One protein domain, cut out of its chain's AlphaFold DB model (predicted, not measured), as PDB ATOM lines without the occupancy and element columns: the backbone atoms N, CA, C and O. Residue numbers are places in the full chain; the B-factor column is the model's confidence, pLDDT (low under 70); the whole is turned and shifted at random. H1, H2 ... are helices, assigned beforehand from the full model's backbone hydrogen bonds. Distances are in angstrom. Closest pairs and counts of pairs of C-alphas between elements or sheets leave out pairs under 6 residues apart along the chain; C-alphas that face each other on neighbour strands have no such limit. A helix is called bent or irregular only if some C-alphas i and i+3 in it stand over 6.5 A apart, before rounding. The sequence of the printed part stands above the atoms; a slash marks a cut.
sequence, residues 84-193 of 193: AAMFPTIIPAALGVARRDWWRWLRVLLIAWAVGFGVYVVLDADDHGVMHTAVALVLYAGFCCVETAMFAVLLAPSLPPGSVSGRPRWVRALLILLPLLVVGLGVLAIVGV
ATOM      1  N   ALA A  84     168.794 220.301 206.050       83.06
ATOM      2  CA  ALA A  84     168.140 221.440 205.399       83.06
ATOM      3  C   ALA A  84     167.882 222.589 206.384       83.06
ATOM      4  O   ALA A  84     168.160 223.743 206.072       83.06
ATOM      5  N   ALA A  85     167.469 222.273 207.616       81.44
ATOM      6  CA  ALA A  85     167.258 223.262 208.672       81.44
ATOM      7  C   ALA A  85     168.549 224.006 209.078       81.44
ATOM      8  O   ALA A  85     168.496 225.131 209.569       81.44
ATOM      9  N   MET A  86     169.723 223.405 208.856       85.62
ATOM     10  CA  MET A  86     171.027 224.014 209.138       85.62
ATOM     11  C   MET A  86     171.594 224.805 207.950       85.62
ATOM     12  O   MET A  86     172.503 225.613 208.111       85.62
ATOM     13  N   PHE A  87     171.061 224.631 206.742       86.94
ATOM     14  CA  PHE A  87     171.485 225.403 205.572       86.94
ATOM     15  C   PHE A  87     171.417 226.937 205.773       86.94
ATOM     16  O   PHE A  87     172.430 227.613 205.540       86.94
ATOM     17  N   PRO A  88     170.290 227.519 206.242       86.31
ATOM     18  CA  PRO A  88     170.170 228.964 206.470       86.31
ATOM     19  C   PRO A  88     171.006 229.485 207.649       86.31
ATOM     20  O   PRO A  88     171.145 230.700 207.792       86.31
ATOM     21  N   THR A  89     171.606 228.611 208.464       88.81
ATOM     22  CA  THR A  89     172.579 229.005 209.496       88.81
ATOM     23  C   THR A  89     174.005 228.920 208.961       88.81
ATOM     24  O   THR A  89     174.776 229.878 209.036       88.81
ATOM     25  N   ILE A  90     174.356 227.802 208.334       89.88
ATOM     26  CA  ILE A  90     175.735 227.469 207.978       89.88
ATOM     27  C   ILE A  90     176.233 228.283 206.791       89.88
ATOM     28  O   ILE A  90     177.342 228.821 206.841       89.88
ATOM     29  N   ILE A  91     175.441 228.428 205.724       90.56
ATOM     30  CA  ILE A  91     175.902 229.137 204.523       90.56
ATOM     31  C   ILE A  91     176.109 230.637 204.790       90.56
ATOM     32  O   ILE A  91     177.188 231.145 204.449       90.56
ATOM     33  N   PRO A  92     175.174 231.366 205.438       90.12
ATOM     34  CA  PRO A  92     175.404 232.764 205.804       90.12
ATOM     35  C   PRO A  92     176.584 232.941 206.767       90.12
ATOM     36  O   PRO A  92     177.440 233.797 206.521       90.12
ATOM     37  N   ALA A  93     176.704 232.097 207.802       89.88
ATOM     38  CA  ALA A  93     177.844 232.139 208.718       89.88
ATOM     39  C   ALA A  93     179.170 231.919 207.977       89.88
ATOM     40  O   ALA A  93     180.118 232.693 208.139       89.88
ATOM     41  N   ALA A  94     179.233 230.917 207.097       90.06
ATOM     42  CA  ALA A  94     180.432 230.592 206.335       90.06
ATOM     43  C   ALA A  94     180.822 231.724 205.378       90.06
ATOM     44  O   ALA A  94     182.004 232.052 205.268       90.06
ATOM     45  N   LEU A  95     179.851 232.381 204.734       88.62
ATOM     46  CA  LEU A  95     180.088 233.578 203.924       88.62
ATOM     47  C   LEU A  95     180.627 234.739 204.773       88.62
ATOM     48  O   LEU A  95     181.646 235.332 204.408       88.62
ATOM     49  N   GLY A  96     180.008 235.030 205.920       87.38
ATOM     50  CA  GLY A  96     180.444 236.089 206.837       87.38
ATOM     51  C   GLY A  96     181.859 235.868 207.392       87.38
ATOM     52  O   GLY A  96     182.651 236.814 207.514       87.38
ATOM     53  N   VAL A  97     182.227 234.614 207.661       88.44
ATOM     54  CA  VAL A  97     183.563 234.221 208.132       88.44
ATOM     55  C   VAL A  97     184.596 234.258 207.000       88.44
ATOM     56  O   VAL A  97     185.675 234.834 207.167       88.44
ATOM     57  N   ALA A  98     184.275 233.679 205.842       86.75
ATOM     58  CA  ALA A  98     185.224 233.470 204.753       86.75
ATOM     59  C   ALA A  98     185.490 234.724 203.910       86.75
ATOM     60  O   ALA A  98     186.624 234.956 203.482       86.75
ATOM     61  N   ARG A  99     184.462 235.543 203.653       83.00
ATOM     62  CA  ARG A  99     184.523 236.690 202.732       83.00
ATOM     63  C   ARG A  99     184.996 237.960 203.425       83.00
ATOM     64  O   ARG A  99     184.264 238.935 203.566       83.00
ATOM     65  N   ARG A 100     186.263 237.977 203.851       80.00
ATOM     66  CA  ARG A 100     186.887 239.175 204.452       80.00
ATOM     67  C   ARG A 100     187.021 240.359 203.485       80.00
ATOM     68  O   ARG A 100     187.306 241.462 203.934       80.00
ATOM     69  N   ASP A 101     186.806 240.126 202.193       78.12
ATOM     70  CA  ASP A 101     186.726 241.130 201.133       78.12
ATOM     71  C   ASP A 101     185.403 241.919 201.121       78.12
ATOM     72  O   ASP A 101     185.303 242.921 200.417       78.12
ATOM     73  N   TRP A 102     184.384 241.483 201.868       80.94
ATOM     74  CA  TRP A 102     183.079 242.143 201.925       80.94
ATOM     75  C   TRP A 102     183.014 243.237 202.990       80.94
ATOM     76  O   TRP A 102     183.812 243.286 203.931       80.94
ATOM     77  N   TRP A 103     182.018 244.116 202.857       81.38
ATOM     78  CA  TRP A 103     181.736 245.148 203.846       81.38
ATOM     79  C   TRP A 103     181.496 244.540 205.229       81.38
ATOM     80  O   TRP A 103     180.773 243.554 205.378       81.38
ATOM     81  N   ARG A 104     182.113 245.144 206.254       84.69
ATOM     82  CA  ARG A 104     182.076 244.630 207.632       84.69
ATOM     83  C   ARG A 104     180.642 244.455 208.133       84.69
ATOM     84  O   ARG A 104     180.351 243.424 208.725       84.69
ATOM     85  N   TRP A 105     179.755 245.407 207.836       83.81
ATOM     86  CA  TRP A 105     178.351 245.345 208.248       83.81
ATOM     87  C   TRP A 105     177.614 244.151 207.627       83.81
ATOM     88  O   TRP A 105     176.907 243.450 208.339       83.81
ATOM     89  N   LEU A 106     177.843 243.851 206.343       84.88
ATOM     90  CA  LEU A 106     177.204 242.719 205.664       84.88
ATOM     91  C   LEU A 106     177.647 241.392 206.286       84.88
ATOM     92  O   LEU A 106     176.840 240.493 206.484       84.88
ATOM     93  N   ARG A 107     178.928 241.281 206.647       87.44
ATOM     94  CA  ARG A 107     179.461 240.095 207.331       87.44
ATOM     95  C   ARG A 107     178.837 239.910 208.711       87.44
ATOM     96  O   ARG A 107     178.475 238.791 209.056       87.44
ATOM     97  N   VAL A 108     178.712 240.994 209.479       88.44
ATOM     98  CA  VAL A 108     178.058 240.971 210.795       88.44
ATOM     99  C   VAL A 108     176.591 240.583 210.649       88.44
ATOM    100  O   VAL A 108     176.134 239.726 211.391       88.44
ATOM    101  N   LEU A 109     175.884 241.128 209.658       89.38
ATOM    102  CA  LEU A 109     174.481 240.811 209.399       89.38
ATOM    103  C   LEU A 109     174.278 239.337 209.026       89.38
ATOM    104  O   LEU A 109     173.362 238.709 209.538       89.38
ATOM    105  N   LEU A 110     175.159 238.755 208.206       89.06
ATOM    106  CA  LEU A 110     175.104 237.330 207.856       89.06
ATOM    107  C   LEU A 110     175.367 236.412 209.057       89.06
ATOM    108  O   LEU A 110     174.722 235.377 209.190       89.06
ATOM    109  N   ILE A 111     176.303 236.788 209.932       88.81
ATOM    110  CA  ILE A 111     176.582 236.037 211.163       88.81
ATOM    111  C   ILE A 111     175.415 236.182 212.146       88.81
ATOM    112  O   ILE A 111     174.978 235.189 212.714       88.81
ATOM    113  N   ALA A 112     174.880 237.392 212.317       88.38
ATOM    114  CA  ALA A 112     173.726 237.647 213.175       88.38
ATOM    115  C   ALA A 112     172.488 236.877 212.695       88.38
ATOM    116  O   ALA A 112     171.815 236.250 213.506       88.38
ATOM    117  N   TRP A 113     172.241 236.856 211.381       89.88
ATOM    118  CA  TRP A 113     171.197 236.037 210.764       89.88
ATOM    119  C   TRP A 113     171.388 234.554 211.080       89.88
ATOM    120  O   TRP A 113     170.463 233.905 211.551       89.88
ATOM    121  N   ALA A 114     172.597 234.027 210.869       88.62
ATOM    122  CA  ALA A 114     172.896 232.625 211.129       88.62
ATOM    123  C   ALA A 114     172.673 232.225 212.592       88.62
ATOM    124  O   ALA A 114     172.115 231.165 212.864       88.62
ATOM    125  N   VAL A 115     173.096 233.078 213.530       87.31
ATOM    126  CA  VAL A 115     172.889 232.859 214.966       87.31
ATOM    127  C   VAL A 115     171.403 232.924 215.306       87.31
ATOM    128  O   VAL A 115     170.898 232.019 215.961       87.31
ATOM    129  N   GLY A 116     170.694 233.951 214.831       86.19
ATOM    130  CA  GLY A 116     169.262 234.117 215.081       86.19
ATOM    131  C   GLY A 116     168.437 232.949 214.546       86.19
ATOM    132  O   GLY A 116     167.609 232.404 215.268       86.19
ATOM    133  N   PHE A 117     168.717 232.508 213.318       86.50
ATOM    134  CA  PHE A 117     168.029 231.368 212.717       86.50
ATOM    135  C   PHE A 117     168.369 230.054 213.435       86.50
ATOM    136  O   PHE A 117     167.492 229.225 213.641       86.50
ATOM    137  N   GLY A 118     169.616 229.866 213.879       84.69
ATOM    138  CA  GLY A 118     170.000 228.674 214.641       84.69
ATOM    139  C   GLY A 118     169.301 228.585 215.991       84.69
ATOM    140  O   GLY A 118     168.848 227.514 216.376       84.69
ATOM    141  N   VAL A 119     169.159 229.720 216.682       83.44
ATOM    142  CA  VAL A 119     168.367 229.803 217.916       83.44
ATOM    143  C   VAL A 119     166.898 229.505 217.626       83.44
ATOM    144  O   VAL A 119     166.310 228.700 218.336       83.44
ATOM    145  N   TYR A 120     166.330 230.087 216.567       85.06
ATOM    146  CA  TYR A 120     164.952 229.817 216.150       85.06
ATOM    147  C   TYR A 120     164.702 228.318 215.922       85.06
ATOM    148  O   TYR A 120     163.786 227.775 216.520       85.06
ATOM    149  N   VAL A 121     165.556 227.634 215.150       83.31
ATOM    150  CA  VAL A 121     165.416 226.192 214.862       83.31
ATOM    151  C   VAL A 121     165.411 225.344 216.133       83.31
ATOM    152  O   VAL A 121     164.661 224.381 216.219       83.31
ATOM    153  N   VAL A 122     166.251 225.677 217.117       79.94
ATOM    154  CA  VAL A 122     166.317 224.916 218.374       79.94
ATOM    155  C   VAL A 122     165.119 225.206 219.279       79.94
ATOM    156  O   VAL A 122     164.673 224.306 219.977       79.94
ATOM    157  N   LEU A 123     164.612 226.442 219.288       79.88
ATOM    158  CA  LEU A 123     163.441 226.820 220.087       79.88
ATOM    159  C   LEU A 123     162.121 226.317 219.488       79.88
ATOM    160  O   LEU A 123     161.170 226.114 220.232       79.88
ATOM    161  N   ASP A 124     162.066 226.143 218.169       82.00
ATOM    162  CA  ASP A 124     160.919 225.580 217.447       82.00
ATOM    163  C   ASP A 124     160.850 224.044 217.567       82.00
ATOM    164  O   ASP A 124     159.783 223.445 217.461       82.00
ATOM    165  N   ALA A 125     161.991 223.391 217.818       71.00
ATOM    166  CA  ALA A 125     162.092 221.942 217.943       71.00
ATOM    167  C   ALA A 125     161.615 221.438 219.323       71.00
ATOM    168  O   ALA A 125     162.444 221.190 220.192       71.00
ATOM    169  N   ASP A 126     160.293 221.262 219.454       63.69
ATOM    170  CA  ASP A 126     159.523 220.603 220.533       63.69
ATOM    171  C   ASP A 126     159.782 221.044 221.996       63.69
ATOM    172  O   ASP A 126     160.888 221.362 222.435       63.69
ATOM    173  N   ASP A 127     158.719 221.005 222.809       61.06
ATOM    174  CA  ASP A 127     158.718 221.396 224.230       61.06
ATOM    175  C   ASP A 127     159.449 220.360 225.113       61.06
ATOM    176  O   ASP A 127     158.869 219.582 225.878       61.06
ATOM    177  N   HIS A 128     160.775 220.320 225.021       62.16
ATOM    178  CA  HIS A 128     161.615 219.622 225.987       62.16
ATOM    179  C   HIS A 128     161.944 220.541 227.174       62.16
ATOM    180  O   HIS A 128     162.099 221.750 227.031       62.16
ATOM    181  N   GLY A 129     162.080 219.978 228.382       76.06
ATOM    182  CA  GLY A 129     162.441 220.767 229.568       76.06
ATOM    183  C   GLY A 129     163.755 221.548 229.383       76.06
ATOM    184  O   GLY A 129     164.669 221.069 228.716       76.06
ATOM    185  N   VAL A 130     163.882 222.710 230.036       81.75
ATOM    186  CA  VAL A 130     164.959 223.720 229.857       81.75
ATOM    187  C   VAL A 130     166.379 223.144 229.710       81.75
ATOM    188  O   VAL A 130     167.178 223.630 228.910       81.75
ATOM    189  N   MET A 131     166.713 222.099 230.470       82.38
ATOM    190  CA  MET A 131     168.033 221.460 230.430       82.38
ATOM    191  C   MET A 131     168.305 220.711 229.113       82.38
ATOM    192  O   MET A 131     169.427 220.762 228.613       82.38
ATOM    193  N   HIS A 132     167.297 220.064 228.523       81.25
ATOM    194  CA  HIS A 132     167.423 219.419 227.213       81.25
ATOM    195  C   HIS A 132     167.612 220.459 226.108       81.25
ATOM    196  O   HIS A 132     168.526 220.309 225.299       81.25
ATOM    197  N   THR A 133     166.842 221.550 226.125       81.38
ATOM    198  CA  THR A 133     166.988 222.660 225.169       81.38
ATOM    199  C   THR A 133     168.379 223.285 225.249       81.38
ATOM    200  O   THR A 133     169.010 223.533 224.224       81.38
ATOM    201  N   ALA A 134     168.914 223.485 226.458       83.44
ATOM    202  CA  ALA A 134     170.264 224.017 226.642       83.44
ATOM    203  C   ALA A 134     171.341 223.095 226.042       83.44
ATOM    204  O   ALA A 134     172.223 223.562 225.318       83.44
ATOM    205  N   VAL A 135     171.259 221.783 226.297       85.12
ATOM    206  CA  VAL A 135     172.186 220.794 225.719       85.12
ATOM    207  C   VAL A 135     172.052 220.743 224.195       85.12
ATOM    208  O   VAL A 135     173.066 220.752 223.492       85.12
ATOM    209  N   ALA A 136     170.821 220.755 223.681       83.00
ATOM    210  CA  ALA A 136     170.541 220.780 222.252       83.00
ATOM    211  C   ALA A 136     171.156 222.015 221.580       83.00
ATOM    212  O   ALA A 136     171.815 221.890 220.550       83.00
ATOM    213  N   LEU A 137     171.036 223.190 222.199       83.44
ATOM    214  CA  LEU A 137     171.581 224.437 221.671       83.44
ATOM    215  C   LEU A 137     173.114 224.423 221.624       83.44
ATOM    216  O   LEU A 137     173.697 224.834 220.622       83.44
ATOM    217  N   VAL A 138     173.779 223.905 222.664       87.31
ATOM    218  CA  VAL A 138     175.249 223.778 222.680       87.31
ATOM    219  C   VAL A 138     175.734 222.819 221.592       87.31
ATOM    220  O   VAL A 138     176.679 223.139 220.868       87.31
ATOM    221  N   LEU A 139     175.085 221.662 221.443       87.06
ATOM    222  CA  LEU A 139     175.445 220.682 220.418       87.06
ATOM    223  C   LEU A 139     175.174 221.216 219.008       87.06
ATOM    224  O   LEU A 139     176.063 221.147 218.159       87.06
ATOM    225  N   TYR A 140     174.008 221.824 218.777       85.56
ATOM    226  CA  TYR A 140     173.653 222.463 217.510       85.56
ATOM    227  C   TYR A 140     174.655 223.561 217.141       85.56
ATOM    228  O   TYR A 140     175.181 223.576 216.029       85.56
ATOM    229  N   ALA A 141     175.010 224.435 218.090       87.12
ATOM    230  CA  ALA A 141     176.025 225.460 217.878       87.12
ATOM    231  C   ALA A 141     177.391 224.843 217.539       87.12
ATOM    232  O   ALA A 141     178.064 225.315 216.620       87.12
ATOM    233  N   GLY A 142     177.785 223.761 218.220       88.19
ATOM    234  CA  GLY A 142     178.996 223.003 217.906       88.19
ATOM    235  C   GLY A 142     178.980 222.449 216.480       88.19
ATOM    236  O   GLY A 142     179.950 222.621 215.736       88.19
ATOM    237  N   PHE A 143     177.855 221.862 216.064       89.19
ATOM    238  CA  PHE A 143     177.679 221.336 214.716       89.19
ATOM    239  C   PHE A 143     177.766 222.425 213.650       89.19
ATOM    240  O   PHE A 143     178.532 222.278 212.693       89.19
ATOM    241  N   CYS A 144     177.062 223.540 213.853       87.88
ATOM    242  CA  CYS A 144     177.125 224.696 212.970       87.88
ATOM    243  C   CYS A 144     178.537 225.281 212.902       87.88
ATOM    244  O   CYS A 144     178.969 225.662 211.817       87.88
ATOM    245  N   CYS A 145     179.287 225.332 214.009       89.88
ATOM    246  CA  CYS A 145     180.668 225.822 214.014       89.88
ATOM    247  C   CYS A 145     181.582 224.983 213.112       89.88
ATOM    248  O   CYS A 145     182.346 225.544 212.321       89.88
ATOM    249  N   VAL A 146     181.502 223.652 213.213       90.88
ATOM    250  CA  VAL A 146     182.344 222.739 212.423       90.88
ATOM    251  C   VAL A 146     182.018 222.851 210.936       90.88
ATOM    252  O   VAL A 146     182.921 223.094 210.132       90.88
ATOM    253  N   GLU A 147     180.743 222.750 210.559       90.12
ATOM    254  CA  GLU A 147     180.347 222.870 209.154       90.12
ATOM    255  C   GLU A 147     180.633 224.266 208.597       90.12
ATOM    256  O   GLU A 147     181.181 224.390 207.502       90.12
ATOM    257  N   THR A 148     180.374 225.327 209.369       90.50
ATOM    258  CA  THR A 148     180.729 226.702 208.990       90.50
ATOM    259  C   THR A 148     182.218 226.814 208.691       90.50
ATOM    260  O   THR A 148     182.598 227.430 207.696       90.50
ATOM    261  N   ALA A 149     183.083 226.207 209.508       90.31
ATOM    262  CA  ALA A 149     184.521 226.215 209.273       90.31
ATOM    263  C   ALA A 149     184.898 225.470 207.977       90.31
ATOM    264  O   ALA A 149     185.716 225.971 207.200       90.31
ATOM    265  N   MET A 150     184.279 224.318 207.704       89.69
ATOM    266  CA  MET A 150     184.502 223.545 206.475       89.69
ATOM    267  C   MET A 150     184.038 224.314 205.231       89.69
ATOM    268  O   MET A 150     184.818 224.519 204.292       89.69
ATOM    269  N   PHE A 151     182.809 224.832 205.238       90.06
ATOM    270  CA  PHE A 151     182.273 225.642 204.146       90.06
ATOM    271  C   PHE A 151     183.012 226.971 203.990       90.06
ATOM    272  O   PHE A 151     183.190 227.435 202.864       90.06
ATOM    273  N   ALA A 152     183.541 227.561 205.063       89.88
ATOM    274  CA  ALA A 152     184.354 228.767 204.969       89.88
ATOM    275  C   ALA A 152     185.645 228.527 204.169       89.88
ATOM    276  O   ALA A 152     186.062 229.395 203.400       89.88
ATOM    277  N   VAL A 153     186.255 227.338 204.261       88.50
ATOM    278  CA  VAL A 153     187.389 226.967 203.396       88.50
ATOM    279  C   VAL A 153     186.951 226.922 201.931       88.50
ATOM    280  O   VAL A 153     187.637 227.491 201.074       88.50
ATOM    281  N   LEU A 154     185.797 226.314 201.640       86.81
ATOM    282  CA  LEU A 154     185.233 226.235 200.288       86.81
ATOM    283  C   LEU A 154     184.763 227.590 199.753       86.81
ATOM    284  O   LEU A 154     184.802 227.803 198.546       86.81
ATOM    285  N   LEU A 155     184.350 228.530 200.600       86.56
ATOM    286  CA  LEU A 155     183.828 229.844 200.206       86.56
ATOM    287  C   LEU A 155     184.895 230.945 200.219       86.56
ATOM    288  O   LEU A 155     184.714 231.984 199.580       86.56
ATOM    289  N   ALA A 156     186.045 230.697 200.843       83.12
ATOM    290  CA  ALA A 156     187.122 231.670 200.955       83.12
ATOM    291  C   ALA A 156     187.625 232.189 199.590       83.12
ATOM    292  O   ALA A 156     187.690 231.429 198.615       83.12
ATOM    293  N   PRO A 157     187.998 233.479 199.489       73.75
ATOM    294  CA  PRO A 157     188.443 234.086 198.240       73.75
ATOM    295  C   PRO A 157     189.615 233.325 197.609       73.75
ATOM    296  O   PRO A 157     190.554 232.916 198.286       73.75
ATOM    297  N   SER A 158     189.554 233.130 196.291       64.25
ATOM    298  CA  SER A 158     190.631 232.539 195.479       64.25
ATOM    299  C   SER A 158     191.465 233.592 194.745       64.25
ATOM    300  O   SER A 158     192.373 233.246 193.992       64.25
ATOM    301  N   LEU A 159     191.145 234.870 194.941       58.28
ATOM    302  CA  LEU A 159     191.858 236.000 194.369       58.28
ATOM    303  C   LEU A 159     192.331 236.928 195.497       58.28
ATOM    304  O   LEU A 159     191.660 236.990 196.533       58.28
ATOM    305  N   PRO A 160     193.454 237.646 195.308       56.34
ATOM    306  CA  PRO A 160     193.922 238.635 196.267       56.34
ATOM    307  C   PRO A 160     192.833 239.672 196.593       56.34
ATOM    308  O   PRO A 160     192.044 240.027 195.704       56.34
ATOM    309  N   PRO A 161     192.795 240.191 197.835       51.59
ATOM    310  CA  PRO A 161     191.940 241.320 198.193       51.59
ATOM    311  C   PRO A 161     192.114 242.456 197.175       51.59
ATOM    312  O   PRO A 161     193.235 242.841 196.863       51.59
ATOM    313  N   GLY A 162     191.010 242.956 196.612       51.91
ATOM    314  CA  GLY A 162     191.033 244.016 195.594       51.91
ATOM    315  C   GLY A 162     190.919 243.553 194.136       51.91
ATOM    316  O   GLY A 162     190.559 244.356 193.287       51.91
ATOM    317  N   SER A 163     191.065 242.265 193.801       52.66
ATOM    318  CA  SER A 163     190.895 241.820 192.400       52.66
ATOM    319  C   SER A 163     189.466 241.997 191.857       52.66
ATOM    320  O   SER A 163     189.223 241.921 190.653       52.66
ATOM    321  N   VAL A 164     188.486 242.121 192.755       50.00
ATOM    322  CA  VAL A 164     187.069 242.306 192.423       50.00
ATOM    323  C   VAL A 164     186.781 243.778 192.104       50.00
ATOM    324  O   VAL A 164     185.887 244.050 191.306       50.00
ATOM    325  N   SER A 165     187.575 244.726 192.629       52.97
ATOM    326  CA  SER A 165     187.398 246.170 192.397       52.97
ATOM    327  C   SER A 165     187.743 246.620 190.970       52.97
ATOM    328  O   SER A 165     187.323 247.705 190.572       52.97
ATOM    329  N   GLY A 166     188.418 245.776 190.181       52.34
ATOM    330  CA  GLY A 166     188.667 245.995 188.751       52.34
ATOM    331  C   GLY A 166     187.653 245.324 187.816       52.34
ATOM    332  O   GLY A 166     187.722 245.511 186.607       52.34
ATOM    333  N   ARG A 167     186.707 244.525 188.336       60.34
ATOM    334  CA  ARG A 167     185.740 243.794 187.496       60.34
ATOM    335  C   ARG A 167     184.467 244.600 187.236       60.34
ATOM    336  O   ARG A 167     184.040 245.339 188.134       60.34
ATOM    337  N   PRO A 168     183.842 244.431 186.053       64.50
ATOM    338  CA  PRO A 168     182.621 245.140 185.696       64.50
ATOM    339  C   PRO A 168     181.482 244.807 186.669       64.50
ATOM    340  O   PRO A 168     181.414 243.708 187.228       64.50
ATOM    341  N   ARG A 169     180.600 245.788 186.905       64.19
ATOM    342  CA  ARG A 169     179.575 245.765 187.970       64.19
ATOM    343  C   ARG A 169     178.674 244.525 187.917       64.19
ATOM    344  O   ARG A 169     178.351 243.985 188.969       64.19
ATOM    345  N   TRP A 170     178.362 244.022 186.722       53.25
ATOM    346  CA  TRP A 170     177.542 242.821 186.530       53.25
ATOM    347  C   TRP A 170     178.215 241.539 187.047       53.25
ATOM    348  O   TRP A 170     177.539 240.706 187.633       53.25
ATOM    349  N   VAL A 171     179.545 241.402 186.947       56.31
ATOM    350  CA  VAL A 171     180.277 240.249 187.512       56.31
ATOM    351  C   VAL A 171     180.298 240.311 189.039       56.31
ATOM    352  O   VAL A 171     180.236 239.278 189.698       56.31
ATOM    353  N   ARG A 172     180.366 241.515 189.625       58.28
ATOM    354  CA  ARG A 172     180.255 241.679 191.085       58.28
ATOM    355  C   ARG A 172     178.857 241.345 191.568       58.28
ATOM    356  O   ARG A 172     178.727 240.612 192.540       58.28
ATOM    357  N   ALA A 173     177.849 241.857 190.863       59.56
ATOM    358  CA  ALA A 173     176.458 241.545 191.122       59.56
ATOM    359  C   ALA A 173     176.249 240.034 191.044       59.56
ATOM    360  O   ALA A 173     175.775 239.472 192.011       59.56
ATOM    361  N   LEU A 174     176.730 239.348 190.002       60.56
ATOM    362  CA  LEU A 174     176.612 237.891 189.879       60.56
ATOM    363  C   LEU A 174     177.314 237.135 191.023       60.56
ATOM    364  O   LEU A 174     176.754 236.203 191.582       60.56
ATOM    365  N   LEU A 175     178.523 237.548 191.416       57.69
ATOM    366  CA  LEU A 175     179.287 236.907 192.499       57.69
ATOM    367  C   LEU A 175     178.682 237.107 193.900       57.69
ATOM    368  O   LEU A 175     179.050 236.372 194.818       57.69
ATOM    369  N   ILE A 176     177.814 238.105 194.071       60.03
ATOM    370  CA  ILE A 176     177.091 238.405 195.316       60.03
ATOM    371  C   ILE A 176     175.669 237.822 195.259       60.03
ATOM    372  O   ILE A 176     175.222 237.194 196.212       60.03
ATOM    373  N   LEU A 177     174.989 237.976 194.123       61.34
ATOM    374  CA  LEU A 177     173.625 237.517 193.877       61.34
ATOM    375  C   LEU A 177     173.541 236.004 193.785       61.34
ATOM    376  O   LEU A 177     172.583 235.460 194.294       61.34
ATOM    377  N   LEU A 178     174.516 235.305 193.198       59.56
ATOM    378  CA  LEU A 178     174.461 233.845 193.092       59.56
ATOM    379  C   LEU A 178     174.421 233.151 194.471       59.56
ATOM    380  O   LEU A 178     173.521 232.347 194.685       59.56
ATOM    381  N   PRO A 179     175.308 233.462 195.442       55.09
ATOM    382  CA  PRO A 179     175.183 232.894 196.782       55.09
ATOM    383  C   PRO A 179     173.938 233.391 197.529       55.09
ATOM    384  O   PRO A 179     173.339 232.601 198.246       55.09
ATOM    385  N   LEU A 180     173.501 234.644 197.341       59.56
ATOM    386  CA  LEU A 180     172.243 235.137 197.925       59.56
ATOM    387  C   LEU A 180     171.005 234.443 197.341       59.56
ATOM    388  O   LEU A 180     170.061 234.183 198.071       59.56
ATOM    389  N   LEU A 181     171.018 234.119 196.051       61.44
ATOM    390  CA  LEU A 181     169.965 233.389 195.353       61.44
ATOM    391  C   LEU A 181     169.949 231.926 195.793       61.44
ATOM    392  O   LEU A 181     168.882 231.382 196.015       61.44
ATOM    393  N   VAL A 182     171.115 231.308 195.992       56.97
ATOM    394  CA  VAL A 182     171.226 229.962 196.575       56.97
ATOM    395  C   VAL A 182     170.701 229.944 198.016       56.97
ATOM    396  O   VAL A 182     169.960 229.036 198.378       56.97
ATOM    397  N   VAL A 183     171.006 230.973 198.816       56.66
ATOM    398  CA  VAL A 183     170.420 231.152 200.156       56.66
ATOM    399  C   VAL A 183     168.903 231.355 200.067       56.66
ATOM    400  O   VAL A 183     168.166 230.682 200.777       56.66
ATOM    401  N   GLY A 184     168.423 232.218 199.168       60.94
ATOM    402  CA  GLY A 184     166.998 232.506 198.985       60.94
ATOM    403  C   GLY A 184     166.187 231.313 198.478       60.94
ATOM    404  O   GLY A 184     165.096 231.065 198.979       60.94
ATOM    405  N   LEU A 185     166.729 230.531 197.542       57.88
ATOM    406  CA  LEU A 185     166.111 229.298 197.048       57.88
ATOM    407  C   LEU A 185     166.068 228.215 198.130       57.88
ATOM    408  O   LEU A 185     165.065 227.522 198.244       57.88
ATOM    409  N   GLY A 186     167.114 228.098 198.954       50.75
ATOM    410  CA  GLY A 186     167.098 227.187 200.100       50.75
ATOM    411  C   GLY A 186     166.075 227.592 201.163       50.75
ATOM    412  O   GLY A 186     165.401 226.732 201.713       50.75
ATOM    413  N   VAL A 187     165.896 228.895 201.405       54.22
ATOM    414  CA  VAL A 187     164.831 229.403 202.287       54.22
ATOM    415  C   VAL A 187     163.444 229.104 201.708       54.22
ATOM    416  O   VAL A 187     162.585 228.619 202.434       54.22
ATOM    417  N   LEU A 188     163.229 229.321 200.406       56.66
ATOM    418  CA  LEU A 188     161.952 229.018 199.743       56.66
ATOM    419  C   LEU A 188     161.601 227.524 199.797       56.66
ATOM    420  O   LEU A 188     160.448 227.185 200.040       56.66
ATOM    421  N   ALA A 189     162.589 226.639 199.649       50.88
ATOM    422  CA  ALA A 189     162.386 225.193 199.741       50.88
ATOM    423  C   ALA A 189     161.998 224.713 201.156       50.88
ATOM    424  O   ALA A 189     161.350 223.681 201.290       50.88
ATOM    425  N   ILE A 190     162.382 225.450 202.206       49.62
ATOM    426  CA  ILE A 190     162.047 225.133 203.606       49.62
ATOM    427  C   ILE A 190     160.683 225.721 203.997       49.62
ATOM    428  O   ILE A 190     159.966 225.128 204.795       49.62
ATOM    429  N   VAL A 191     160.305 226.869 203.425       48.53
ATOM    430  CA  VAL A 191     159.039 227.563 203.730       48.53
ATOM    431  C   VAL A 191     157.830 226.943 203.002       48.53
ATOM    432  O   VAL A 191     156.695 227.270 203.333       48.53
ATOM    433  N   GLY A 192     158.035 225.991 202.084       42.69
ATOM    434  CA  GLY A 192     156.947 225.192 201.508       42.69
ATOM    435  C   GLY A 192     156.047 225.967 200.543       42.69
ATOM    436  O   GLY A 192     154.832 226.007 200.729       42.69
ATOM    437  N   VAL A 193     156.646 226.566 199.509       41.31
ATOM    438  CA  VAL A 193     155.938 226.945 198.268       41.31
ATOM    439  C   VAL A 193     156.218 225.903 197.195       41.31
ATOM    440  O   VAL A 193     157.405 225.528 197.056       41.31
TER     441      VAL A 193
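This is residues 84 to 193 of the 193 residues of an uncharacterized protein of Nocardioides sp. K1W22B-1 (UniProt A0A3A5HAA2). The longest helix, H3, packs slantwise on a side-by-side helical hairpin of H1 and H2, making a group of three helices; H4 runs along another side of H1, away from H2 and H3, and joins this group only through its contact with H1. The long link from H3 swings out at one end of the model, where residues 165 to 171 stick out. The printed part has 110 residues with four named helices, H1 to H4 in order along the chain, and no named strand; its class is all helix. It is only just loose, close to compact, with a radius of gyration of the C-alphas of 15.9 A, and its elongated outline spans 55 by 31 by 22 A.

Find C-alpha 130 at (164.959, 223.720, 229.857); from there H3, residues 130 to 155, runs 35.7 A to C-alpha 155 at (183.828, 229.844, 200.206). H1, residues 84 to 98, covers 20.9 A from C-alpha 84 at (168.140, 221.440, 205.399); it is only just irregular, with C-alphas 85 and 88 6.8 A apart, and its line is a rough one. H2, residues 104 to 124, measures 30.1 A. H4, residues 169 to 191, measures 31.6 A and ends at C-alpha 191, at (159.039, 227.563, 203.730). Near residue 178 H4 has a kink of 31 degrees; it is neither bent nor irregular, but only just: C-alphas 176 and 179 are 6.0 A apart.

Begin with H3, which touches the hub, H1, with residues 144 to 155 alone; look for their closest C-alphas, those of Ala 94 and Ala 152, 4.5 A apart. H1 and H3 run the same way at a steep tilt of 53 degrees. H2 and H3 form a helical hairpin, opposite ways at a steep tilt of 38 degrees; residues 118 to 123 of H2 touch residues 133 to 141 of H3, with the closest C-alphas, of Val 122 and Leu 137, 6.2 A apart. H1 and H2 form another helical hairpin, opposite ways at a shallow tilt of 23 degrees, and their closest C-alphas, of Thr 89 and Ala 114, are 4.0 A apart. H4 touches H1 with residues 183 to 190 alone, opposite ways at a shallow tilt of 26 degrees; the closest C-alphas, of Pro 88 and Val 183, are 6.7 A apart. H4 is apart from H2 and from H3. In H2 and H3 every O i to N i+4 pair is within hydrogen-bond range; in H1 8 of 11 are, in H4 18 of 19.

Look to Gly 129 and Gly 166 for the two C-alphas farthest apart, 54.7 A. The printed part has no cut and ends at residue 193, the chain's last. The links H1 to H2 and H2 to H3 are tight; the link H3 to H4, residues 156 to 168, is long. The mean pLDDT of the printed part is 75.2, and you will find values under 70 at residues 126 to 128 and 158 to 193.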